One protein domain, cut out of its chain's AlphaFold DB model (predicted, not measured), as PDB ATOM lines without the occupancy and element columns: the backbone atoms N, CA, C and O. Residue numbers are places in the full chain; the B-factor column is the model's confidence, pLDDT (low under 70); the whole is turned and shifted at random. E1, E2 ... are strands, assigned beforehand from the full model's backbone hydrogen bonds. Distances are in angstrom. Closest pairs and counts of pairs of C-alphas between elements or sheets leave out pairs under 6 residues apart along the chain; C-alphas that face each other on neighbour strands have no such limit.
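What this domain is: This is residues 10 to 64 of the 72 residues of an uncharacterized protein of Actinomycetospora succinea (UniProt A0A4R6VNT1). A sheet of three antiparallel strands, its two longest strands E1 and E3 sharply bent together at one end, forms an elongated, L-shaped wall. From the end of the bent part, residues 22 to 33 fold back along the length of the sheet, over one face, to reach E2. The printed part has 55 residues, with no named helix and three named strands, E1, E2 and E3 along the chain; the sheet's order is E1, E3, E2, and the class is all strand. The whole is only just loose, close to compact, with a radius of gyration of the C-alphas of 12.3 A, and spans 38 by 19 by 13 A.

How they stand to each other: E1, residues 10 to 21, is an edge strand and bends by 97 degrees at residue 18. Its neighbour is the inner strand E3, residues 51 to 63, which bends by 82 degrees at residue 54. They are antiparallel at 170 degrees; C-alphas 18 and 54 face each other at 4.4 A. N 11 and O 61, 2.9 A apart, and N 52 and O 20, 2.8 A apart, are within hydrogen-bond range. The other edge strand, E2, residues 34 to 40, is antiparallel to E3 at 162 degrees and forms a hairpin with it. C-alphas 35 and 61 face each other at 4.4 A, and N 36 and O 60 are within hydrogen-bond range at 2.8 A. E1 and E2 are apart. The sheet is twisted.

Where its parts are: E1 begins at C-alpha 10 (39.871, -3.399, 41.628) and measures 28.6 A from first to last C-alpha. E2 measures 20.5 A. E3 measures 33.5 A and ends at C-alpha 63 (45.677, -3.548, 38.557).

The domain as a whole: The C-alphas farthest apart, of His 49 and Trp 64, are 38.1 A apart. The link from E1 to E2 is long, with 12 residues; that from E2 to E3 is short, with 10. The printed part has no cut, and no printed residue is under 70 in pLDDT.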
ATOM      1  N   GLU A  10      40.757  -2.284  41.936       95.44
ATOM      2  CA  GLU A  10      39.871  -3.399  41.628       95.44
ATOM      3  C   GLU A  10      38.508  -2.882  41.162       95.44
ATOM      4  O   GLU A  10      37.809  -2.170  41.885       95.44
ATOM      5  N   PHE A  11      38.109  -3.296  39.960       95.06
ATOM      6  CA  PHE A  11      36.762  -3.102  39.439       95.06
ATOM      7  C   PHE A  11      36.052  -4.442  39.305       95.06
ATOM      8  O   PHE A  11      36.578  -5.394  38.725       95.06
ATOM      9  N   ARG A  12      34.819  -4.492  39.813       96.75
ATOM     10  CA  ARG A  12      33.908  -5.621  39.625       96.75
ATOM     11  C   ARG A  12      32.592  -5.135  39.055       96.75
ATOM     12  O   ARG A  12      32.022  -4.163  39.548       96.75
ATOM     13  N   ALA A  13      32.093  -5.844  38.054       95.50
ATOM     14  CA  ALA A  13      30.789  -5.585  37.463       95.50
ATOM     15  C   ALA A  13      30.012  -6.893  37.329       95.50
ATOM     16  O   ALA A  13      30.590  -7.942  37.059       95.50
ATOM     17  N   SER A  14      28.696  -6.831  37.523       97.25
ATOM     18  CA  SER A  14      27.808  -7.970  37.295       97.25
ATOM     19  C   SER A  14      26.635  -7.524  36.438       97.25
ATOM     20  O   SER A  14      25.969  -6.531  36.739       97.25
ATOM     21  N   VAL A  15      26.392  -8.262  35.360       95.19
ATOM     22  CA  VAL A  15      25.288  -8.035  34.430       95.19
ATOM     23  C   VAL A  15      24.413  -9.276  34.413       95.19
ATOM     24  O   VAL A  15      24.901 -10.398  34.286       95.19
ATOM     25  N   ARG A  16      23.097  -9.072  34.528       98.06
ATOM     26  CA  ARG A  16      22.093 -10.138  34.461       98.06
ATOM     27  C   ARG A  16      21.006  -9.775  33.471       98.06
ATOM     28  O   ARG A  16      20.461  -8.673  33.523       98.06
ATOM     29  N   ALA A  17      20.649 -10.721  32.615       97.88
ATOM     30  CA  ALA A  17      19.588 -10.543  31.638       97.88
ATOM     31  C   ALA A  17      18.804 -11.841  31.450       97.88
ATOM     32  O   ALA A  17      19.376 -12.901  31.222       97.88
ATOM     33  N   ARG A  18      17.468 -11.749  31.471       98.50
ATOM     34  CA  ARG A  18      16.607 -12.894  31.124       98.50
ATOM     35  C   ARG A  18      16.707 -13.252  29.645       98.50
ATOM     36  O   ARG A  18      16.636 -14.419  29.293       98.50
ATOM     37  N   ARG A  19      16.838 -12.240  28.781       98.12
ATOM     38  CA  ARG A  19      17.062 -12.386  27.340       98.12
ATOM     39  C   ARG A  19      18.032 -11.313  26.874       98.12
ATOM     40  O   ARG A  19      17.817 -10.141  27.176       98.12
ATOM     41  N   LEU A  20      19.050 -11.717  26.128       96.94
ATOM     42  CA  LEU A  20      20.060 -10.838  25.550       96.94
ATOM     43  C   LEU A  20      20.241 -11.190  24.077       96.94
ATOM     44  O   LEU A  20      20.413 -12.356  23.733       96.94
ATOM     45  N   ARG A  21      20.196 -10.181  23.211       96.94
ATOM     46  CA  ARG A  21      20.442 -10.333  21.778       96.94
ATOM     47  C   ARG A  21      21.360  -9.219  21.317       96.94
ATOM     48  O   ARG A  21      21.037  -8.045  21.482       96.94
ATOM     49  N   PHE A  22      22.467  -9.602  20.701       95.62
ATOM     50  CA  PHE A  22      23.381  -8.664  20.075       95.62
ATOM     51  C   PHE A  22      22.945  -8.414  18.630       95.62
ATOM     52  O   PHE A  22      22.647  -9.349  17.884       95.62
ATOM     53  N   HIS A  23      22.856  -7.146  18.229       96.44
ATOM     54  CA  HIS A  23      22.593  -6.791  16.828       96.44
ATOM     55  C   HIS A  23      23.850  -6.894  15.960       96.44
ATOM     56  O   HIS A  23      23.738  -7.155  14.771       96.44
ATOM     57  N   ALA A  24      25.018  -6.716  16.569       94.38
ATOM     58  CA  ALA A  24      26.331  -6.924  15.983       94.38
ATOM     59  C   ALA A  24      27.242  -7.530  17.055       94.38
ATOM     60  O   ALA A  24      26.996  -7.326  18.247       94.38
ATOM     61  N   GLU A  25      28.270  -8.257  16.631       90.38
ATOM     62  CA  GLU A  25      29.260  -8.827  17.542       90.38
ATOM     63  C   GLU A  25      29.967  -7.709  18.337       90.38
ATOM     64  O   GLU A  25      30.461  -6.745  17.736       90.38
ATOM     65  N   PRO A  26      29.973  -7.775  19.681       89.00
ATOM     66  CA  PRO A  26      30.608  -6.770  20.515       89.00
ATOM     67  C   PRO A  26      32.133  -6.885  20.429       89.00
ATOM     68  O   PRO A  26      32.693  -7.973  20.500       89.00
ATOM     69  N   ARG A  27      32.811  -5.738  20.344       88.94
ATOM     70  CA  ARG A  27      34.271  -5.646  20.455       88.94
ATOM     71  C   ARG A  27      34.620  -5.092  21.825       88.94
ATOM     72  O   ARG A  27      34.103  -4.040  22.199       88.94
ATOM     73  N   VAL A  28      35.459  -5.809  22.564       86.50
ATOM     74  CA  VAL A  28      35.842  -5.464  23.935       86.50
ATOM     75  C   VAL A  28      37.360  -5.493  24.039       86.50
ATOM     76  O   VAL A  28      37.980  -6.493  23.690       86.50
ATOM     77  N   GLU A  29      37.940  -4.407  24.539       90.25
ATOM     78  CA  GLU A  29      39.362  -4.298  24.862       90.25
ATOM     79  C   GLU A  29      39.484  -3.932  26.343       90.25
ATOM     80  O   GLU A  29      38.807  -3.019  26.823       90.25
ATOM     81  N   ILE A  30      40.311  -4.680  27.073       88.75
ATOM     82  CA  ILE A  30      40.622  -4.432  28.481       88.75
ATOM     83  C   ILE A  30      42.137  -4.344  28.592       88.75
ATOM     84  O   ILE A  30      42.834  -5.300  28.254       88.75
ATOM     85  N   ASP A  31      42.620  -3.208  29.081       90.44
ATOM     86  CA  ASP A  31      44.017  -3.010  29.448       90.44
ATOM     87  C   ASP A  31      44.118  -2.960  30.975       90.44
ATOM     88  O   ASP A  31      43.598  -2.048  31.624       90.44
ATOM     89  N   ALA A  32      44.687  -4.016  31.549       90.50
ATOM     90  CA  ALA A  32      44.866  -4.189  32.982       90.50
ATOM     91  C   ALA A  32      45.939  -5.248  33.246       90.50
ATOM     92  O   ALA A  32      46.137  -6.158  32.440       90.50
ATOM     93  N   THR A  33      46.562  -5.203  34.427       92.75
ATOM     94  CA  THR A  33      47.506  -6.250  34.852       92.75
ATOM     95  C   THR A  33      46.849  -7.633  34.857       92.75
ATOM     96  O   THR A  33      47.475  -8.627  34.490       92.75
ATOM     97  N   ARG A  34      45.582  -7.720  35.283       93.25
ATOM     98  CA  ARG A  34      44.798  -8.955  35.234       93.25
ATOM     99  C   ARG A  34      43.319  -8.656  35.036       93.25
ATOM    100  O   ARG A  34      42.735  -7.882  35.787       93.25
ATOM    101  N   SER A  35      42.690  -9.352  34.100       94.31
ATOM    102  CA  SER A  35      41.238  -9.339  33.921       94.31
ATOM    103  C   SER A  35      40.680 -10.756  33.850       94.31
ATOM    104  O   SER A  35      41.376 -11.691  33.452       94.31
ATOM    105  N   GLY A  36      39.420 -10.926  34.237       93.12
ATOM    106  CA  GLY A  36      38.727 -12.203  34.156       93.12
ATOM    107  C   GLY A  36      37.217 -12.032  34.075       93.12
ATOM    108  O   GLY A  36      36.638 -11.235  34.809       93.12
ATOM    109  N   SER A  37      36.601 -12.844  33.220       94.62
ATOM    110  CA  SER A  37      35.158 -12.898  33.008       94.62
ATOM    111  C   SER A  37      34.644 -14.271  33.417       94.62
ATOM    112  O   SER A  37      35.189 -15.296  33.002       94.62
ATOM    113  N   ARG A  38      33.582 -14.315  34.222       96.62
ATOM    114  CA  ARG A  38      32.821 -15.539  34.474       96.62
ATOM    115  C   ARG A  38      31.450 -15.406  33.838       96.62
ATOM    116  O   ARG A  38      30.637 -14.584  34.260       96.62
ATOM    117  N   ARG A  39      31.187 -16.261  32.855       97.06
ATOM    118  CA  ARG A  39      29.963 -16.239  32.053       97.06
ATOM    119  C   ARG A  39      29.092 -17.452  32.352       97.06
ATOM    120  O   ARG A  39      29.582 -18.555  32.573       97.06
ATOM    121  N   THR A  40      27.783 -17.243  32.385       98.44
ATOM    122  CA  THR A  40      26.765 -18.298  32.456       98.44
ATOM    123  C   THR A  40      25.798 -18.111  31.298       98.44
ATOM    124  O   THR A  40      25.297 -17.005  31.093       98.44
ATOM    125  N   ASN A  41      25.552 -19.189  30.545       97.50
ATOM    126  CA  ASN A  41      24.701 -19.216  29.347       97.50
ATOM    127  C   ASN A  41      25.084 -18.192  28.264       97.50
ATOM    128  O   ASN A  41      24.253 -17.809  27.438       97.50
ATOM    129  N   LEU A  42      26.348 -17.766  28.254       96.38
ATOM    130  CA  LEU A  42      26.912 -16.892  27.238       96.38
ATOM    131  C   LEU A  42      28.321 -17.394  26.883       96.38
ATOM    132  O   LEU A  42      29.143 -17.511  27.795       96.38
ATOM    133  N   PRO A  43      28.595 -17.724  25.612       94.31
ATOM    134  CA  PRO A  43      29.922 -18.144  25.170       94.31
ATOM    135  C   PRO A  43      30.928 -16.983  25.180       94.31
ATOM    136  O   PRO A  43      30.564 -15.815  25.364       94.31
ATOM    137  N   ASP A  44      32.204 -17.311  24.979       90.12
ATOM    138  CA  ASP A  44      33.266 -16.311  24.846       90.12
ATOM    139  C   ASP A  44      33.096 -15.480  23.564       90.12
ATOM    140  O   ASP A  44      33.088 -14.248  23.629       90.12
ATOM    141  N   GLU A  45      32.839 -16.158  22.444       91.88
ATOM    142  CA  GLU A  45      32.471 -15.568  21.155       91.88
ATOM    143  C   GLU A  45      30.951 -15.627  20.974       91.88
ATOM    144  O   GLU A  45      30.353 -16.706  20.966       91.88
ATOM    145  N   VAL A  46      30.308 -14.462  20.866       94.38
ATOM    146  CA  VAL A  46      28.850 -14.357  20.717       94.38
ATOM    147  C   VAL A  46      28.471 -14.100  19.266       94.38
ATOM    148  O   VAL A  46      29.124 -13.345  18.553       94.38
ATOM    149  N   GLU A  47      27.351 -14.667  18.842       94.62
ATOM    150  CA  GLU A  47      26.857 -14.524  17.480       94.62
ATOM    151  C   GLU A  47      25.846 -13.381  17.369       94.62
ATOM    152  O   GLU A  47      24.971 -13.180  18.224       94.62
ATOM    153  N   ALA A  48      25.922 -12.644  16.261       95.94
ATOM    154  CA  ALA A  48      24.917 -11.649  15.934       95.94
ATOM    155  C   ALA A  48      23.545 -12.316  15.760       95.94
ATOM    156  O   ALA A  48      23.397 -13.392  15.190       95.94
ATOM    157  N   HIS A  49      22.512 -11.628  16.231       96.75
ATOM    158  CA  HIS A  49      21.111 -12.009  16.103       96.75
ATOM    159  C   HIS A  49      20.657 -13.274  16.846       96.75
ATOM    160  O   HIS A  49      19.451 -13.536  16.846       96.75
ATOM    161  N   VAL A  50      21.541 -13.973  17.556       97.44
ATOM    162  CA  VAL A  50      21.181 -15.055  18.480       97.44
ATOM    163  C   VAL A  50      20.650 -14.469  19.790       97.44
ATOM    164  O   VAL A  50      21.132 -13.447  20.279       97.44
ATOM    165  N   THR A  51      19.601 -15.087  20.342       97.94
ATOM    166  CA  THR A  51      19.054 -14.705  21.651       97.94
ATOM    167  C   THR A  51      19.522 -15.691  22.708       97.94
ATOM    168  O   THR A  51      19.109 -16.848  22.710       97.94
ATOM    169  N   TYR A  52      20.335 -15.201  23.633       97.69
ATOM    170  CA  TYR A  52      20.773 -15.929  24.815       97.69
ATOM    171  C   TYR A  52      19.770 -15.708  25.947       97.69
ATOM    172  O   TYR A  52      19.199 -14.619  26.073       97.69
ATOM    173  N   SER A  53      19.533 -16.741  26.754       98.25
ATOM    174  CA  SER A  53      18.557 -16.707  27.849       98.25
ATOM    175  C   SER A  53      19.238 -16.955  29.187       98.25
ATOM    176  O   SER A  53      20.214 -17.697  29.247       98.25
ATOM    177  N   ASP A  54      18.716 -16.323  30.238       98.31
ATOM    178  CA  ASP A  54      19.218 -16.437  31.613       98.31
ATOM    179  C   ASP A  54      20.740 -16.243  31.704       98.31
ATOM    180  O   ASP A  54      21.483 -17.080  32.222       98.31
ATOM    181  N   VAL A  55      21.190 -15.120  31.143       98.25
ATOM    182  CA  VAL A  55      22.596 -14.727  31.062       98.25
ATOM    183  C   VAL A  55      23.028 -14.059  32.361       98.25
ATOM    184  O   VAL A  55      22.361 -13.143  32.858       98.25
ATOM    185  N   GLN A  56      24.199 -14.464  32.852       98.31
ATOM    186  CA  GLN A  56      24.957 -13.730  33.858       98.31
ATOM    187  C   GLN A  56      26.412 -13.594  33.414       98.31
ATOM    188  O   GLN A  56      27.023 -14.566  32.968       98.31
ATOM    189  N   VAL A  57      26.957 -12.392  33.566       96.56
ATOM    190  CA  VAL A  57      28.376 -12.101  33.357       96.56
ATOM    191  C   VAL A  57      28.888 -11.378  34.593       96.56
ATOM    192  O   VAL A  57      28.332 -10.350  34.975       96.56
ATOM    193  N   ASP A  58      29.922 -11.932  35.216       97.75
ATOM    194  CA  ASP A  58      30.655 -11.303  36.308       97.75
ATOM    195  C   ASP A  58      32.072 -10.980  35.817       97.75
ATOM    196  O   ASP A  58      32.823 -11.889  35.464       97.75
ATOM    197  N   GLU A  59      32.433  -9.702  35.800       95.50
ATOM    198  CA  GLU A  59      33.754  -9.213  35.398       95.50
ATOM    199  C   GLU A  59      34.583  -8.821  36.623       95.50
ATOM    200  O   GLU A  59      34.064  -8.237  37.581       95.50
ATOM    201  N   ALA A  60      35.883  -9.098  36.561       96.88
ATOM    202  CA  ALA A  60      36.885  -8.616  37.499       96.88
ATOM    203  C   ALA A  60      38.085  -8.052  36.733       96.88
ATOM    204  O   ALA A  60      38.671  -8.738  35.896       96.88
ATOM    205  N   ILE A  61      38.462  -6.815  37.041       95.88
ATOM    206  CA  ILE A  61      39.608  -6.116  36.454       95.88
ATOM    207  C   ILE A  61      40.470  -5.619  37.609       95.88
ATOM    208  O   ILE A  61      40.000  -4.857  38.454       95.88
ATOM    209  N   LEU A  62      41.711  -6.090  37.665       95.25
ATOM    210  CA  LEU A  62      42.650  -5.876  38.759       95.25
ATOM    211  C   LEU A  62      43.918  -5.221  38.212       95.25
ATOM    212  O   LEU A  62      44.431  -5.608  37.158       95.25
ATOM    213  N   SER A  63      44.435  -4.226  38.921       93.81
ATOM    214  CA  SER A  63      45.677  -3.548  38.557       93.81
ATOM    215  C   SER A  63      46.526  -3.245  39.781       93.81
ATOM    216  O   SER A  63      46.017  -2.960  40.867       93.81
ATOM    217  N   TRP A  64      47.837  -3.311  39.575       92.56
ATOM    218  CA  TRP A  64      48.860  -2.991  40.559       92.56
ATOM    219  C   TRP A  64      49.718  -1.870  39.986       92.56
ATOM    220  O   TRP A  64      50.082  -1.908  38.812       92.56
TER     221      TRP A  64